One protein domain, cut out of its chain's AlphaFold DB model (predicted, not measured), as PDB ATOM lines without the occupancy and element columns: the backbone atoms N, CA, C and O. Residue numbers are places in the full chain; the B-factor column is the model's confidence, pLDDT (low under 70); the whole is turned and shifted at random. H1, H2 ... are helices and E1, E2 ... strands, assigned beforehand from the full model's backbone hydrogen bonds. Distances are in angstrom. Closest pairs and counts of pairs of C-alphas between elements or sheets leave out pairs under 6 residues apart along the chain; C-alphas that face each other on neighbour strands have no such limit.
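Overview. This is residues 124 to 185, 212 to 225, 264 to 279 and 297 to 309 of the 309 residues of an uncharacterized protein of Coccidioides immitis H538.4 (UniProt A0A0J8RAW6). Look first for a twisted wall of four parallel strands in the order E1, E2, E3, E4, with H1 and H2 over one face as a second layer and no named helix on the other. H3 grazes the sheet, while H4 is set off from it, near Pro 303 of E4. The printed part has 105 residues, in the order E1 H1 E2 H2 H3 E3 H4 E4, of mixed class. It is compact, with a radius of gyration of the C-alphas of 14.8 A, yet elongated, spanning 50 by 29 by 26 A.

Arrangement. Begin at inner strand E3, residues 213 to 219: beside edge strand E4, residues 298 to 304, N 216 and O 300 are 2.8 A apart, within hydrogen-bond range. On its other side is E2, residues 156 to 160, with N 217 and O 159 at 2.8 A. Edge strand E1, residues 125 to 128, pairs with E2 through N 127 and O 158, 3.0 A. H1, residues 136 to 151, runs along the strands at a height over the sheet of 9.2 A; E1, H1 and E2 form a strand-helix-strand unit, two parallel neighbour strands joined through a helix, with a right-handed crossover. H2, residues 165 to 170, is on the same face at 8.5 A; the C-alphas of Trp 165 and Ser 218 are its closest to E3, 4.8 A. H3, residues 172 to 180, only just touches H1 with 3 pairs of C-alphas within 8 A, the closest Ile 146 and Leu 178 at 6.7 A. H4, residues 264 to 279, is not on the sheet. In H1, H2, H3 and H4 every O i to N i+4 pair is within hydrogen-bond range.

Along the chain. Find C-alpha 125 at (12.882, -51.696, 1.921), where E1 begins; E4 ends at C-alpha 304, (-1.114, -55.584, -6.120). H4 measures 22.6 A, H1 22.4 A, E3 19.9 A and E4 19.0 A.

Size, cuts and confidence. The C-alphas farthest apart, Glu 185 and Arg 265, are 50.4 A apart. Cuts leave C-alpha gaps of 14.9 A from 185 to 212, 9.6 A from 225 to 264 and 22.5 A from 279 to 297. Of the links printed whole, none is long. Confidence is under 70 at residues 181 to 185, 222 to 225, 297 and 308 to 309.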
ATOM      1  N   GLY A 124      16.556 -53.186  -1.018       87.00
ATOM      2  CA  GLY A 124      15.540 -52.163  -0.813       87.00
ATOM      3  C   GLY A 124      14.529 -52.545   0.273       87.00
ATOM      4  O   GLY A 124      14.145 -53.712   0.369       87.00
ATOM      5  N   ILE A 125      14.052 -51.566   1.041       93.38
ATOM      6  CA  ILE A 125      12.882 -51.696   1.921       93.38
ATOM      7  C   ILE A 125      11.685 -50.916   1.368       93.38
ATOM      8  O   ILE A 125      11.844 -49.938   0.636       93.38
ATOM      9  N   LEU A 126      10.483 -51.342   1.758       94.75
ATOM     10  CA  LEU A 126       9.239 -50.613   1.522       94.75
ATOM     11  C   LEU A 126       8.710 -50.068   2.846       94.75
ATOM     12  O   LEU A 126       8.611 -50.811   3.823       94.75
ATOM     13  N   ILE A 127       8.342 -48.791   2.866       96.06
ATOM     14  CA  ILE A 127       7.714 -48.150   4.024       96.06
ATOM     15  C   ILE A 127       6.192 -48.269   3.902       96.06
ATOM     16  O   ILE A 127       5.623 -48.054   2.831       96.06
ATOM     17  N   TYR A 128       5.506 -48.598   4.998       96.00
ATOM     18  CA  TYR A 128       4.046 -48.532   5.011       96.00
ATOM     19  C   TYR A 128       3.583 -47.073   4.937       96.00
ATOM     20  O   TYR A 128       3.943 -46.259   5.785       96.00
ATOM     21  N   LEU A 129       2.770 -46.758   3.931       94.56
ATOM     22  CA  LEU A 129       2.173 -45.451   3.699       94.56
ATOM     23  C   LEU A 129       0.684 -45.509   4.087       94.56
ATOM     24  O   LEU A 129      -0.120 -46.075   3.337       94.56
ATOM     25  N   PRO A 130       0.293 -44.937   5.241       92.06
ATOM     26  CA  PRO A 130      -1.097 -44.886   5.673       92.06
ATOM     27  C   PRO A 130      -2.016 -44.242   4.638       92.06
ATOM     28  O   PRO A 130      -1.620 -43.325   3.912       92.06
ATOM     29  N   SER A 131      -3.275 -44.678   4.634       87.69
ATOM     30  CA  SER A 131      -4.300 -44.051   3.805       87.69
ATOM     31  C   SER A 131      -4.509 -42.573   4.149       87.69
ATOM     32  O   SER A 131      -4.436 -42.176   5.319       87.69
ATOM     33  N   ASN A 132      -4.810 -41.784   3.119       81.31
ATOM     34  CA  ASN A 132      -5.266 -40.405   3.187       81.31
ATOM     35  C   ASN A 132      -6.659 -40.328   3.842       81.31
ATOM     36  O   ASN A 132      -7.686 -40.227   3.175       81.31
ATOM     37  N   GLY A 133      -6.690 -40.452   5.169       72.31
ATOM     38  CA  GLY A 133      -7.899 -40.353   5.982       72.31
ATOM     39  C   GLY A 133      -7.952 -39.063   6.796       72.31
ATOM     40  O   GLY A 133      -6.920 -38.523   7.185       72.31
ATOM     41  N   ASP A 134      -9.167 -38.636   7.136       74.00
ATOM     42  CA  ASP A 134      -9.464 -37.331   7.753       74.00
ATOM     43  C   ASP A 134      -8.892 -37.123   9.172       74.00
ATOM     44  O   ASP A 134      -9.019 -36.042   9.750       74.00
ATOM     45  N   THR A 135      -8.287 -38.145   9.785       83.25
ATOM     46  CA  THR A 135      -7.731 -38.034  11.139       83.25
ATOM     47  C   THR A 135      -6.321 -37.449  11.098       83.25
ATOM     48  O   THR A 135      -5.430 -38.008  10.461       83.25
ATOM     49  N   GLN A 136      -6.080 -36.383  11.868       82.69
ATOM     50  CA  GLN A 136      -4.774 -35.706  11.975       82.69
ATOM     51  C   GLN A 136      -3.603 -36.664  12.280       82.69
ATOM     52  O   GLN A 136      -2.481 -36.450  11.832       82.69
ATOM     53  N   SER A 137      -3.860 -37.755  13.008       81.88
ATOM     54  CA  SER A 137      -2.878 -38.818  13.239       81.88
ATOM     55  C   SER A 137      -2.450 -39.532  11.951       81.88
ATOM     56  O   SER A 137      -1.262 -39.774  11.758       81.88
ATOM     57  N   LYS A 138      -3.386 -39.849  11.046       84.69
ATOM     58  CA  LYS A 138      -3.092 -40.532   9.778       84.69
ATOM     59  C   LYS A 138      -2.307 -39.629   8.839       84.69
ATOM     60  O   LYS A 138      -1.329 -40.097   8.267       84.69
ATOM     61  N   SER A 139      -2.681 -38.353   8.720       86.81
ATOM     62  CA  SER A 139      -1.933 -37.402   7.892       86.81
ATOM     63  C   SER A 139      -0.508 -37.189   8.415       86.81
ATOM     64  O   SER A 139       0.429 -37.245   7.621       86.81
ATOM     65  N   LEU A 140      -0.317 -37.073   9.736       89.19
ATOM     66  CA  LEU A 140       1.014 -36.978  10.347       89.19
ATOM     67  C   LEU A 140       1.843 -38.254  10.129       89.19
ATOM     68  O   LEU A 140       2.995 -38.161   9.712       89.19
ATOM     69  N   HIS A 141       1.273 -39.448  10.330       91.56
ATOM     70  CA  HIS A 141       1.973 -40.706  10.032       91.56
ATOM     71  C   HIS A 141       2.314 -40.853   8.539       91.56
ATOM     72  O   HIS A 141       3.383 -41.358   8.209       91.56
ATOM     73  N   ARG A 142       1.440 -40.395   7.632       92.00
ATOM     74  CA  ARG A 142       1.672 -40.407   6.177       92.00
ATOM     75  C   ARG A 142       2.802 -39.460   5.780       92.00
ATOM     76  O   ARG A 142       3.673 -39.853   5.012       92.00
ATOM     77  N   GLN A 143       2.836 -38.258   6.353       92.00
ATOM     78  CA  GLN A 143       3.927 -37.306   6.154       92.00
ATOM     79  C   GLN A 143       5.251 -37.840   6.719       92.00
ATOM     80  O   GLN A 143       6.262 -37.794   6.026       92.00
ATOM     81  N   ALA A 144       5.243 -38.409   7.929       92.94
ATOM     82  CA  ALA A 144       6.425 -39.022   8.532       92.94
ATOM     83  C   ALA A 144       6.967 -40.186   7.684       92.94
ATOM     84  O   ALA A 144       8.169 -40.255   7.460       92.94
ATOM     85  N   ALA A 145       6.092 -41.047   7.149       94.25
ATOM     86  CA  ALA A 145       6.483 -42.117   6.232       94.25
ATOM     87  C   ALA A 145       7.167 -41.571   4.966       94.25
ATOM     88  O   ALA A 145       8.229 -42.069   4.594       94.25
ATOM     89  N   ILE A 146       6.597 -40.532   4.340       92.50
ATOM     90  CA  ILE A 146       7.188 -39.869   3.166       92.50
ATOM     91  C   ILE A 146       8.565 -39.293   3.514       92.50
ATOM     92  O   ILE A 146       9.527 -39.614   2.828       92.50
ATOM     93  N   ILE A 147       8.684 -38.512   4.594       92.50
ATOM     94  CA  ILE A 147       9.962 -37.924   5.033       92.50
ATOM     95  C   ILE A 147      11.004 -39.024   5.272       92.50
ATOM     96  O   ILE A 147      12.079 -38.973   4.684       92.50
ATOM     97  N   SER A 148      10.672 -40.065   6.045       93.12
ATOM     98  CA  SER A 148      11.581 -41.192   6.299       93.12
ATOM     99  C   SER A 148      12.017 -41.910   5.021       93.12
ATOM    100  O   SER A 148      13.159 -42.349   4.941       93.12
ATOM    101  N   GLY A 149      11.138 -42.023   4.020       91.12
ATOM    102  CA  GLY A 149      11.482 -42.627   2.733       91.12
ATOM    103  C   GLY A 149      12.436 -41.790   1.886       91.12
ATOM    104  O   GLY A 149      13.156 -42.353   1.071       91.12
ATOM    105  N   LYS A 150      12.474 -40.475   2.117       86.62
ATOM    106  CA  LYS A 150      13.352 -39.536   1.413       86.62
ATOM    107  C   LYS A 150      14.698 -39.354   2.102       86.62
ATOM    108  O   LYS A 150      15.728 -39.438   1.448       86.62
ATOM    109  N   THR A 151      14.708 -39.225   3.431       89.25
ATOM    110  CA  THR A 151      15.940 -39.207   4.248       89.25
ATOM    111  C   THR A 151      16.780 -40.485   4.088       89.25
ATOM    112  O   THR A 151      17.965 -40.492   4.412       89.25
ATOM    113  N   HIS A 152      16.170 -41.569   3.600       89.31
ATOM    114  CA  HIS A 152      16.781 -42.887   3.433       89.31
ATOM    115  C   HIS A 152      16.611 -43.440   2.004       89.31
ATOM    116  O   HIS A 152      16.391 -44.638   1.810       89.31
ATOM    117  N   ASN A 153      16.685 -42.565   0.995       86.31
ATOM    118  CA  ASN A 153      16.564 -42.915  -0.429       86.31
ATOM    119  C   ASN A 153      17.632 -43.924  -0.928       86.31
ATOM    120  O   ASN A 153      17.464 -44.533  -1.984       86.31
ATOM    121  N   ASP A 154      18.701 -44.145  -0.158       85.62
ATOM    122  CA  ASP A 154      19.796 -45.075  -0.434       85.62
ATOM    123  C   ASP A 154      19.412 -46.550  -0.211       85.62
ATOM    124  O   ASP A 154      20.005 -47.444  -0.822       85.62
ATOM    125  N   PHE A 155      18.391 -46.816   0.614       88.81
ATOM    126  CA  PHE A 155      17.830 -48.159   0.817       88.81
ATOM    127  C   PHE A 155      16.295 -48.234   0.801       88.81
ATOM    128  O   PHE A 155      15.746 -49.337   0.779       88.81
ATOM    129  N   VAL A 156      15.561 -47.120   0.781       91.94
ATOM    130  CA  VAL A 156      14.100 -47.121   0.608       91.94
ATOM    131  C   VAL A 156      13.760 -47.081  -0.878       91.94
ATOM    132  O   VAL A 156      13.945 -46.075  -1.550       91.94
ATOM    133  N   VAL A 157      13.195 -48.176  -1.394       91.19
ATOM    134  CA  VAL A 157      12.774 -48.276  -2.807       91.19
ATOM    135  C   VAL A 157      11.332 -47.821  -3.042       91.19
ATOM    136  O   VAL A 157      10.864 -47.774  -4.180       91.19
ATOM    137  N   GLY A 158      10.600 -47.497  -1.973       93.56
ATOM    138  CA  GLY A 158       9.246 -46.973  -2.075       93.56
ATOM    139  C   GLY A 158       8.316 -47.356  -0.932       93.56
ATOM    140  O   GLY A 158       8.726 -47.547   0.214       93.56
ATOM    141  N   PHE A 159       7.034 -47.449  -1.268       95.81
ATOM    142  CA  PHE A 159       5.923 -47.445  -0.330       95.81
ATOM    143  C   PHE A 159       4.931 -48.572  -0.605       95.81
ATOM    144  O   PHE A 159       4.699 -48.955  -1.750       95.81
ATOM    145  N   VAL A 160       4.286 -49.069   0.447       95.62
ATOM    146  CA  VAL A 160       3.137 -49.978   0.356       95.62
ATOM    147  C   VAL A 160       1.958 -49.375   1.108       95.62
ATOM    148  O   VAL A 160       2.124 -48.886   2.220       95.62
ATOM    149  N   THR A 161       0.770 -49.385   0.512       93.81
ATOM    150  CA  THR A 161      -0.434 -48.791   1.105       93.81
ATOM    151  C   THR A 161      -1.642 -49.706   0.946       93.81
ATOM    152  O   THR A 161      -1.720 -50.477  -0.007       93.81
ATOM    153  N   GLU A 162      -2.593 -49.616   1.874       90.69
ATOM    154  CA  GLU A 162      -3.904 -50.277   1.783       90.69
ATOM    155  C   GLU A 162      -4.862 -49.543   0.829       90.69
ATOM    156  O   GLU A 162      -5.931 -50.055   0.499       90.69
ATOM    157  N   GLU A 163      -4.502 -48.339   0.376       90.75
ATOM    158  CA  GLU A 163      -5.343 -47.550  -0.516       90.75
ATOM    159  C   GLU A 163      -5.483 -48.180  -1.905       90.75
ATOM    160  O   GLU A 163      -4.495 -48.671  -2.460       90.75
ATOM    161  N   PRO A 164      -6.674 -48.112  -2.529       89.06
ATOM    162  CA  PRO A 164      -6.856 -48.682  -3.850       89.06
ATOM    163  C   PRO A 164      -6.010 -47.964  -4.907       89.06
ATOM    164  O   PRO A 164      -5.950 -46.732  -4.952       89.06
ATOM    165  N   TRP A 165      -5.390 -48.733  -5.801       89.06
ATOM    166  CA  TRP A 165      -4.419 -48.263  -6.796       89.06
ATOM    167  C   TRP A 165      -4.903 -47.067  -7.625       89.06
ATOM    168  O   TRP A 165      -4.113 -46.165  -7.914       89.06
ATOM    169  N   THR A 166      -6.193 -46.999  -7.984       85.69
ATOM    170  CA  THR A 166      -6.687 -45.864  -8.780       85.69
ATOM    171  C   THR A 166      -6.833 -44.582  -7.956       85.69
ATOM    172  O   THR A 166      -6.654 -43.499  -8.511       85.69
ATOM    173  N   ASN A 167      -7.074 -44.672  -6.643       89.12
ATOM    174  CA  ASN A 167      -7.061 -43.518  -5.739       89.12
ATOM    175  C   ASN A 167      -5.637 -42.991  -5.560       89.12
ATOM    176  O   ASN A 167      -5.392 -41.811  -5.795       89.12
ATOM    177  N   VAL A 168      -4.686 -43.878  -5.257       88.62
ATOM    178  CA  VAL A 168      -3.264 -43.538  -5.057       88.62
ATOM    179  C   VAL A 168      -2.657 -42.891  -6.305       88.62
ATOM    180  O   VAL A 168      -1.930 -41.907  -6.207       88.62
ATOM    181  N   ARG A 169      -3.022 -43.376  -7.499       86.25
ATOM    182  CA  ARG A 169      -2.619 -42.787  -8.788       86.25
ATOM    183  C   ARG A 169      -3.263 -41.420  -9.079       86.25
ATOM    184  O   ARG A 169      -2.725 -40.664  -9.884       86.25
ATOM    185  N   ARG A 170      -4.416 -41.100  -8.478       87.44
ATOM    186  CA  ARG A 170      -5.072 -39.778  -8.592       87.44
ATOM    187  C   ARG A 170      -4.675 -38.808  -7.477       87.44
ATOM    188  O   ARG A 170      -5.017 -37.631  -7.574       87.44
ATOM    189  N   ASP A 171      -3.968 -39.272  -6.450       88.56
ATOM    190  CA  ASP A 171      -3.522 -38.455  -5.325       88.56
ATOM    191  C   ASP A 171      -2.369 -37.524  -5.745       88.56
ATOM    192  O   ASP A 171      -1.183 -37.845  -5.643       88.56
ATOM    193  N   GLN A 172      -2.741 -36.346  -6.251       86.19
ATOM    194  CA  GLN A 172      -1.796 -35.296  -6.631       86.19
ATOM    195  C   GLN A 172      -0.997 -34.779  -5.427       86.19
ATOM    196  O   GLN A 172       0.184 -34.485  -5.580       86.19
ATOM    197  N   ALA A 173      -1.590 -34.738  -4.229       87.44
ATOM    198  CA  ALA A 173      -0.906 -34.286  -3.019       87.44
ATOM    199  C   ALA A 173       0.214 -35.257  -2.608       87.44
ATOM    200  O   ALA A 173       1.300 -34.822  -2.224       87.44
ATOM    201  N   LEU A 174      -0.006 -36.570  -2.747       88.88
ATOM    202  CA  LEU A 174       1.043 -37.582  -2.589       88.88
ATOM    203  C   LEU A 174       2.145 -37.426  -3.646       88.88
ATOM    204  O   LEU A 174       3.324 -37.411  -3.295       88.88
ATOM    205  N   ALA A 175       1.771 -37.275  -4.920       87.81
ATOM    206  CA  ALA A 175       2.738 -37.115  -6.006       87.81
ATOM    207  C   ALA A 175       3.598 -35.846  -5.841       87.81
ATOM    208  O   ALA A 175       4.809 -35.886  -6.046       87.81
ATOM    209  N   GLU A 176       2.997 -34.732  -5.418       86.88
ATOM    210  CA  GLU A 176       3.717 -33.507  -5.071       86.88
ATOM    211  C   GLU A 176       4.605 -33.672  -3.839       86.88
ATOM    212  O   GLU A 176       5.740 -33.213  -3.861       86.88
ATOM    213  N   SER A 177       4.129 -34.326  -2.775       87.31
ATOM    214  CA  SER A 177       4.908 -34.519  -1.538       87.31
ATOM    215  C   SER A 177       6.176 -35.339  -1.785       87.31
ATOM    216  O   SER A 177       7.248 -35.005  -1.280       87.31
ATOM    217  N   LEU A 178       6.066 -36.381  -2.615       86.62
ATOM    218  CA  LEU A 178       7.196 -37.214  -3.022       86.62
ATOM    219  C   LEU A 178       8.207 -36.461  -3.892       86.62
ATOM    220  O   LEU A 178       9.395 -36.727  -3.768       86.62
ATOM    221  N   ARG A 179       7.775 -35.481  -4.696       83.44
ATOM    222  CA  ARG A 179       8.666 -34.646  -5.524       83.44
ATOM    223  C   ARG A 179       9.273 -33.460  -4.769       83.44
ATOM    224  O   ARG A 179      10.467 -33.221  -4.873       83.44
ATOM    225  N   ARG A 180       8.469 -32.722  -3.993       71.88
ATOM    226  CA  ARG A 180       8.824 -31.409  -3.418       71.88
ATOM    227  C   ARG A 180      10.029 -31.471  -2.481       71.88
ATOM    228  O   ARG A 180      10.972 -30.717  -2.669       71.88
ATOM    229  N   ALA A 181      10.054 -32.427  -1.554       57.19
ATOM    230  CA  ALA A 181      11.124 -32.543  -0.554       57.19
ATOM    231  C   ALA A 181      12.488 -33.048  -1.113       57.19
ATOM    232  O   ALA A 181      13.249 -33.677  -0.393       57.19
ATOM    233  N   CYS A 182      12.746 -32.901  -2.421       52.31
ATOM    234  CA  CYS A 182      14.074 -33.042  -3.045       52.31
ATOM    235  C   CYS A 182      14.715 -31.668  -3.326       52.31
ATOM    236  O   CYS A 182      15.768 -31.607  -3.951       52.31
ATOM    237  N   SER A 183      14.040 -30.567  -2.977       54.69
ATOM    238  CA  SER A 183      14.436 -29.201  -3.355       54.69
ATOM    239  C   SER A 183      14.680 -28.268  -2.169       54.69
ATOM    240  O   SER A 183      15.105 -27.143  -2.391       54.69
ATOM    241  N   ASP A 184      14.472 -28.728  -0.933       52.91
ATOM    242  CA  ASP A 184      14.619 -27.909   0.284       52.91
ATOM    243  C   ASP A 184      16.097 -27.733   0.728       52.91
ATOM    244  O   ASP A 184      16.364 -27.183   1.790       52.91
ATOM    245  N   GLU A 185      17.066 -28.198  -0.071       49.50
ATOM    246  CA  GLU A 185      18.509 -28.205   0.247       49.50
ATOM    247  C   GLU A 185      19.281 -27.042  -0.429       49.50
ATOM    248  O   GLU A 185      20.511 -27.078  -0.481       49.50
ATOM    249  N   GLU A 212      15.442 -39.637  -8.341       76.75
ATOM    250  CA  GLU A 212      14.847 -40.543  -7.352       76.75
ATOM    251  C   GLU A 212      13.576 -41.190  -7.917       76.75
ATOM    252  O   GLU A 212      12.644 -40.499  -8.321       76.75
ATOM    253  N   THR A 213      13.521 -42.520  -7.949       85.94
ATOM    254  CA  THR A 213      12.345 -43.255  -8.433       85.94
ATOM    255  C   THR A 213      11.732 -44.040  -7.285       85.94
ATOM    256  O   THR A 213      12.319 -45.014  -6.817       85.94
ATOM    257  N   TYR A 214      10.533 -43.645  -6.855       90.38
ATOM    258  CA  TYR A 214       9.787 -44.342  -5.808       90.38
ATOM    259  C   TYR A 214       8.755 -45.291  -6.411       90.38
ATOM    260  O   TYR A 214       7.979 -44.925  -7.295       90.38
ATOM    261  N   VAL A 215       8.690 -46.513  -5.891       93.31
ATOM    262  CA  VAL A 215       7.652 -47.483  -6.258       93.31
ATOM    263  C   VAL A 215       6.511 -47.429  -5.243       93.31
ATOM    264  O   VAL A 215       6.764 -47.441  -4.044       93.31
ATOM    265  N   ILE A 216       5.251 -47.398  -5.678       94.88
ATOM    266  CA  ILE A 216       4.095 -47.450  -4.769       94.88
ATOM    267  C   ILE A 216       3.262 -48.695  -5.060       94.88
ATOM    268  O   ILE A 216       2.682 -48.829  -6.137       94.88
ATOM    269  N   PHE A 217       3.202 -49.596  -4.083       94.75
ATOM    270  CA  PHE A 217       2.422 -50.828  -4.117       94.75
ATOM    271  C   PHE A 217       1.045 -50.600  -3.486       94.75
ATOM    272  O   PHE A 217       0.946 -50.213  -2.320       94.75
ATOM    273  N   SER A 218      -0.017 -50.861  -4.250       92.81
ATOM    274  CA  SER A 218      -1.404 -50.570  -3.855       92.81
ATOM    275  C   SER A 218      -2.361 -51.663  -4.343       92.81
ATOM    276  O   SER A 218      -2.265 -52.037  -5.514       92.81
ATOM    277  N   PRO A 219      -3.301 -52.177  -3.527       90.12
ATOM    278  CA  PRO A 219      -4.317 -53.131  -3.970       90.12
ATOM    279  C   PRO A 219      -5.108 -52.647  -5.192       90.12
ATOM    280  O   PRO A 219      -5.517 -51.487  -5.257       90.12
ATOM    281  N   LEU A 220      -5.375 -53.526  -6.160       86.12
ATOM    282  CA  LEU A 220      -6.365 -53.226  -7.198       86.12
ATOM    283  C   LEU A 220      -7.790 -53.341  -6.620       86.12
ATOM    284  O   LEU A 220      -8.066 -54.228  -5.822       86.12
ATOM    285  N   GLU A 221      -8.704 -52.477  -7.069       71.62
ATOM    286  CA  GLU A 221     -10.052 -52.228  -6.509       71.62
ATOM    287  C   GLU A 221     -11.041 -53.409  -6.459       71.62
ATOM    288  O   GLU A 221     -12.158 -53.245  -5.974       71.62
ATOM    289  N   ASN A 222     -10.651 -54.597  -6.921       60.16
ATOM    290  CA  ASN A 222     -11.505 -55.779  -6.921       60.16
ATOM    291  C   ASN A 222     -11.084 -56.754  -5.830       60.16
ATOM    292  O   ASN A 222     -10.382 -57.741  -6.077       60.16
ATOM    293  N   ASP A 223     -11.585 -56.488  -4.631       55.28
ATOM    294  CA  ASP A 223     -11.570 -57.463  -3.559       55.28
ATOM    295  C   ASP A 223     -12.331 -58.733  -4.000       55.28
ATOM    296  O   ASP A 223     -13.448 -58.676  -4.519       55.28
ATOM    297  N   HIS A 224     -11.704 -59.891  -3.787       49.78
ATOM    298  CA  HIS A 224     -12.257 -61.238  -3.994       49.78
ATOM    299  C   HIS A 224     -12.386 -61.744  -5.453       49.78
ATOM    300  O   HIS A 224     -13.475 -61.880  -6.018       49.78
ATOM    301  N   VAL A 225     -11.285 -62.307  -5.968       47.44
ATOM    302  CA  VAL A 225     -11.190 -63.175  -7.177       47.44
ATOM    303  C   VAL A 225     -12.072 -64.459  -7.103       47.44
ATOM    304  O   VAL A 225     -12.059 -65.296  -8.006       47.44
ATOM    305  N   ILE A 264      -7.682 -68.645 -12.962       83.12
ATOM    306  CA  ILE A 264      -6.914 -68.157 -14.122       83.12
ATOM    307  C   ILE A 264      -7.743 -67.175 -14.965       83.12
ATOM    308  O   ILE A 264      -7.257 -66.102 -15.319       83.12
ATOM    309  N   ARG A 265      -9.012 -67.488 -15.268       84.12
ATOM    310  CA  ARG A 265      -9.891 -66.567 -16.016       84.12
ATOM    311  C   ARG A 265     -10.151 -65.267 -15.261       84.12
ATOM    312  O   ARG A 265     -10.121 -64.208 -15.883       84.12
ATOM    313  N   ALA A 266     -10.392 -65.344 -13.956       80.81
ATOM    314  CA  ALA A 266     -10.629 -64.173 -13.122       80.81
ATOM    315  C   ALA A 266      -9.371 -63.288 -13.035       80.81
ATOM    316  O   ALA A 266      -9.474 -62.075 -13.200       80.81
ATOM    317  N   LEU A 267      -8.176 -63.884 -12.919       83.44
ATOM    318  CA  LEU A 267      -6.902 -63.165 -13.018       83.44
ATOM    319  C   LEU A 267      -6.740 -62.470 -14.383       83.44
ATOM    320  O   LEU A 267      -6.425 -61.284 -14.423       83.44
ATOM    321  N   HIS A 268      -7.014 -63.153 -15.500       86.44
ATOM    322  CA  HIS A 268      -6.961 -62.530 -16.831       86.44
ATOM    323  C   HIS A 268      -7.952 -61.366 -16.990       86.44
ATOM    324  O   HIS A 268      -7.599 -60.347 -17.581       86.44
ATOM    325  N   GLN A 269      -9.175 -61.493 -16.465       85.06
ATOM    326  CA  GLN A 269     -10.167 -60.411 -16.474       85.06
ATOM    327  C   GLN A 269      -9.693 -59.208 -15.655       85.06
ATOM    328  O   GLN A 269      -9.805 -58.075 -16.118       85.06
ATOM    329  N   LEU A 270      -9.120 -59.455 -14.479       81.62
ATOM    330  CA  LEU A 270      -8.609 -58.428 -13.577       81.62
ATOM    331  C   LEU A 270      -7.394 -57.699 -14.185       81.62
ATOM    332  O   LEU A 270      -7.354 -56.470 -14.181       81.62
ATOM    333  N   VAL A 271      -6.459 -58.422 -14.813       84.50
ATOM    334  CA  VAL A 271      -5.343 -57.824 -15.573       84.50
ATOM    335  C   VAL A 271      -5.855 -56.999 -16.761       84.50
ATOM    336  O   VAL A 271      -5.400 -55.876 -16.967       84.50
ATOM    337  N   ALA A 272      -6.837 -57.497 -17.518       84.62
ATOM    338  CA  ALA A 272      -7.433 -56.745 -18.625       84.62
ATOM    339  C   ALA A 272      -8.146 -55.462 -18.150       84.62
ATOM    340  O   ALA A 272      -8.059 -54.427 -18.813       84.62
ATOM    341  N   GLN A 273      -8.804 -55.499 -16.987       80.56
ATOM    342  CA  GLN A 273      -9.392 -54.317 -16.351       80.56
ATOM    343  C   GLN A 273      -8.317 -53.318 -15.906       80.56
ATOM    344  O   GLN A 273      -8.445 -52.138 -16.219       80.56
ATOM    345  N   ALA A 274      -7.231 -53.769 -15.268       77.31
ATOM    346  CA  ALA A 274      -6.112 -52.905 -14.881       77.31
ATOM    347  C   ALA A 274      -5.470 -52.203 -16.095       77.31
ATOM    348  O   ALA A 274      -5.217 -51.000 -16.051       77.31
ATOM    349  N   LEU A 275      -5.281 -52.917 -17.211       83.50
ATOM    350  CA  LEU A 275      -4.776 -52.342 -18.465       83.50
ATOM    351  C   LEU A 275      -5.775 -51.364 -19.118       83.50
ATOM    352  O   LEU A 275      -5.369 -50.354 -19.690       83.50
ATOM    353  N   SER A 276      -7.082 -51.615 -19.003       82.62
ATOM    354  CA  SER A 276      -8.129 -50.687 -19.458       82.62
ATOM    355  C   SER A 276      -8.160 -49.399 -18.619       82.62
ATOM    356  O   SER A 276      -8.217 -48.289 -19.156       82.62
ATOM    357  N   LEU A 277      -8.022 -49.525 -17.296       77.69
ATOM    358  CA  LEU A 277      -7.861 -48.388 -16.387       77.69
ATOM    359  C   LEU A 277      -6.584 -47.603 -16.708       77.69
ATOM    360  O   LEU A 277      -6.637 -46.383 -16.802       77.69
ATOM    361  N   LEU A 278      -5.468 -48.280 -16.992       76.00
ATOM    362  CA  LEU A 278      -4.223 -47.637 -17.426       76.00
ATOM    363  C   LEU A 278      -4.389 -46.836 -18.733       76.00
ATOM    364  O   LEU A 278      -3.829 -45.752 -18.854       76.00
ATOM    365  N   SER A 279      -5.182 -47.341 -19.685       76.81
ATOM    366  CA  SER A 279      -5.467 -46.677 -20.970       76.81
ATOM    367  C   SER A 279      -6.400 -45.462 -20.838       76.81
ATOM    368  O   SER A 279      -6.229 -44.456 -21.522       76.81
ATOM    369  N   SER A 297      11.210 -36.406  -8.888       68.94
ATOM    370  CA  SER A 297      11.134 -37.832  -8.570       68.94
ATOM    371  C   SER A 297      10.076 -38.533  -9.433       68.94
ATOM    372  O   SER A 297       8.934 -38.054  -9.545       68.94
ATOM    373  N   ASP A 298      10.437 -39.673 -10.027       85.06
ATOM    374  CA  ASP A 298       9.489 -40.517 -10.757       85.06
ATOM    375  C   ASP A 298       8.747 -41.452  -9.794       85.06
ATOM    376  O   ASP A 298       9.261 -41.833  -8.740       85.06
ATOM    377  N   ILE A 299       7.505 -41.794 -10.134       89.44
ATOM    378  CA  ILE A 299       6.608 -42.545  -9.253       89.44
ATOM    379  C   ILE A 299       5.974 -43.703 -10.023       89.44
ATOM    380  O   ILE A 299       5.046 -43.531 -10.819       89.44
ATOM    381  N   LEU A 300       6.451 -44.914  -9.739       91.62
ATOM    382  CA  LEU A 300       5.972 -46.146 -10.353       91.62
ATOM    383  C   LEU A 300       4.842 -46.771  -9.520       91.62
ATOM    384  O   LEU A 300       5.080 -47.434  -8.514       91.62
ATOM    385  N   TYR A 301       3.598 -46.608  -9.968       91.25
ATOM    386  CA  TYR A 301       2.417 -47.178  -9.307       91.25
ATOM    387  C   TYR A 301       2.178 -48.644  -9.712       91.25
ATOM    388  O   TYR A 301       1.662 -48.907 -10.804       91.25
ATOM    389  N   ILE A 302       2.471 -49.594  -8.823       91.88
ATOM    390  CA  ILE A 302       2.299 -51.037  -9.044       91.88
ATOM    391  C   ILE A 302       0.995 -51.538  -8.390       91.88
ATOM    392  O   ILE A 302       0.879 -51.521  -7.161       91.88
ATOM    393  N   PRO A 303       0.017 -52.032  -9.176       89.94
ATOM    394  CA  PRO A 303      -1.174 -52.664  -8.624       89.94
ATOM    395  C   PRO A 303      -0.839 -54.050  -8.052       89.94
ATOM    396  O   PRO A 303      -0.268 -54.901  -8.736       89.94
ATOM    397  N   VAL A 304      -1.240 -54.296  -6.808       89.38
ATOM    398  CA  VAL A 304      -1.114 -55.584  -6.120       89.38
ATOM    399  C   VAL A 304      -2.419 -56.364  -6.262       89.38
ATOM    400  O   VAL A 304      -3.508 -55.823  -6.066       89.38
ATOM    401  N   ILE A 305      -2.308 -57.648  -6.602       84.12
ATOM    402  CA  ILE A 305      -3.443 -58.548  -6.819       84.12
ATOM    403  C   ILE A 305      -3.343 -59.682  -5.803       84.12
ATOM    404  O   ILE A 305      -2.461 -60.535  -5.904       84.12
ATOM    405  N   THR A 306      -4.246 -59.708  -4.828       78.38
ATOM    406  CA  THR A 306      -4.369 -60.818  -3.881       78.38
ATOM    407  C   THR A 306      -5.319 -61.875  -4.441       78.38
ATOM    408  O   THR A 306      -6.431 -61.591  -4.886       78.38
ATOM    409  N   MET A 307      -4.876 -63.131  -4.434       71.56
ATOM    410  CA  MET A 307      -5.718 -64.281  -4.758       71.56
ATOM    411  C   MET A 307      -5.907 -65.116  -3.497       71.56
ATOM    412  O   MET A 307      -4.929 -65.474  -2.845       71.56
ATOM    413  N   ASN A 308      -7.158 -65.446  -3.179       64.69
ATOM    414  CA  ASN A 308      -7.472 -66.408  -2.128       64.69
ATOM    415  C   ASN A 308      -6.998 -67.798  -2.594       64.69
ATOM    416  O   ASN A 308      -7.595 -68.371  -3.514       64.69
ATOM    417  N   LEU A 309      -5.904 -68.276  -1.994       51.88
ATOM    418  CA  LEU A 309      -5.316 -69.608  -2.184       51.88
ATOM    419  C   LEU A 309      -5.943 -70.624  -1.219       51.88
ATOM    420  O   LEU A 309      -6.105 -70.271  -0.030       51.88
TER     421      LEU A 309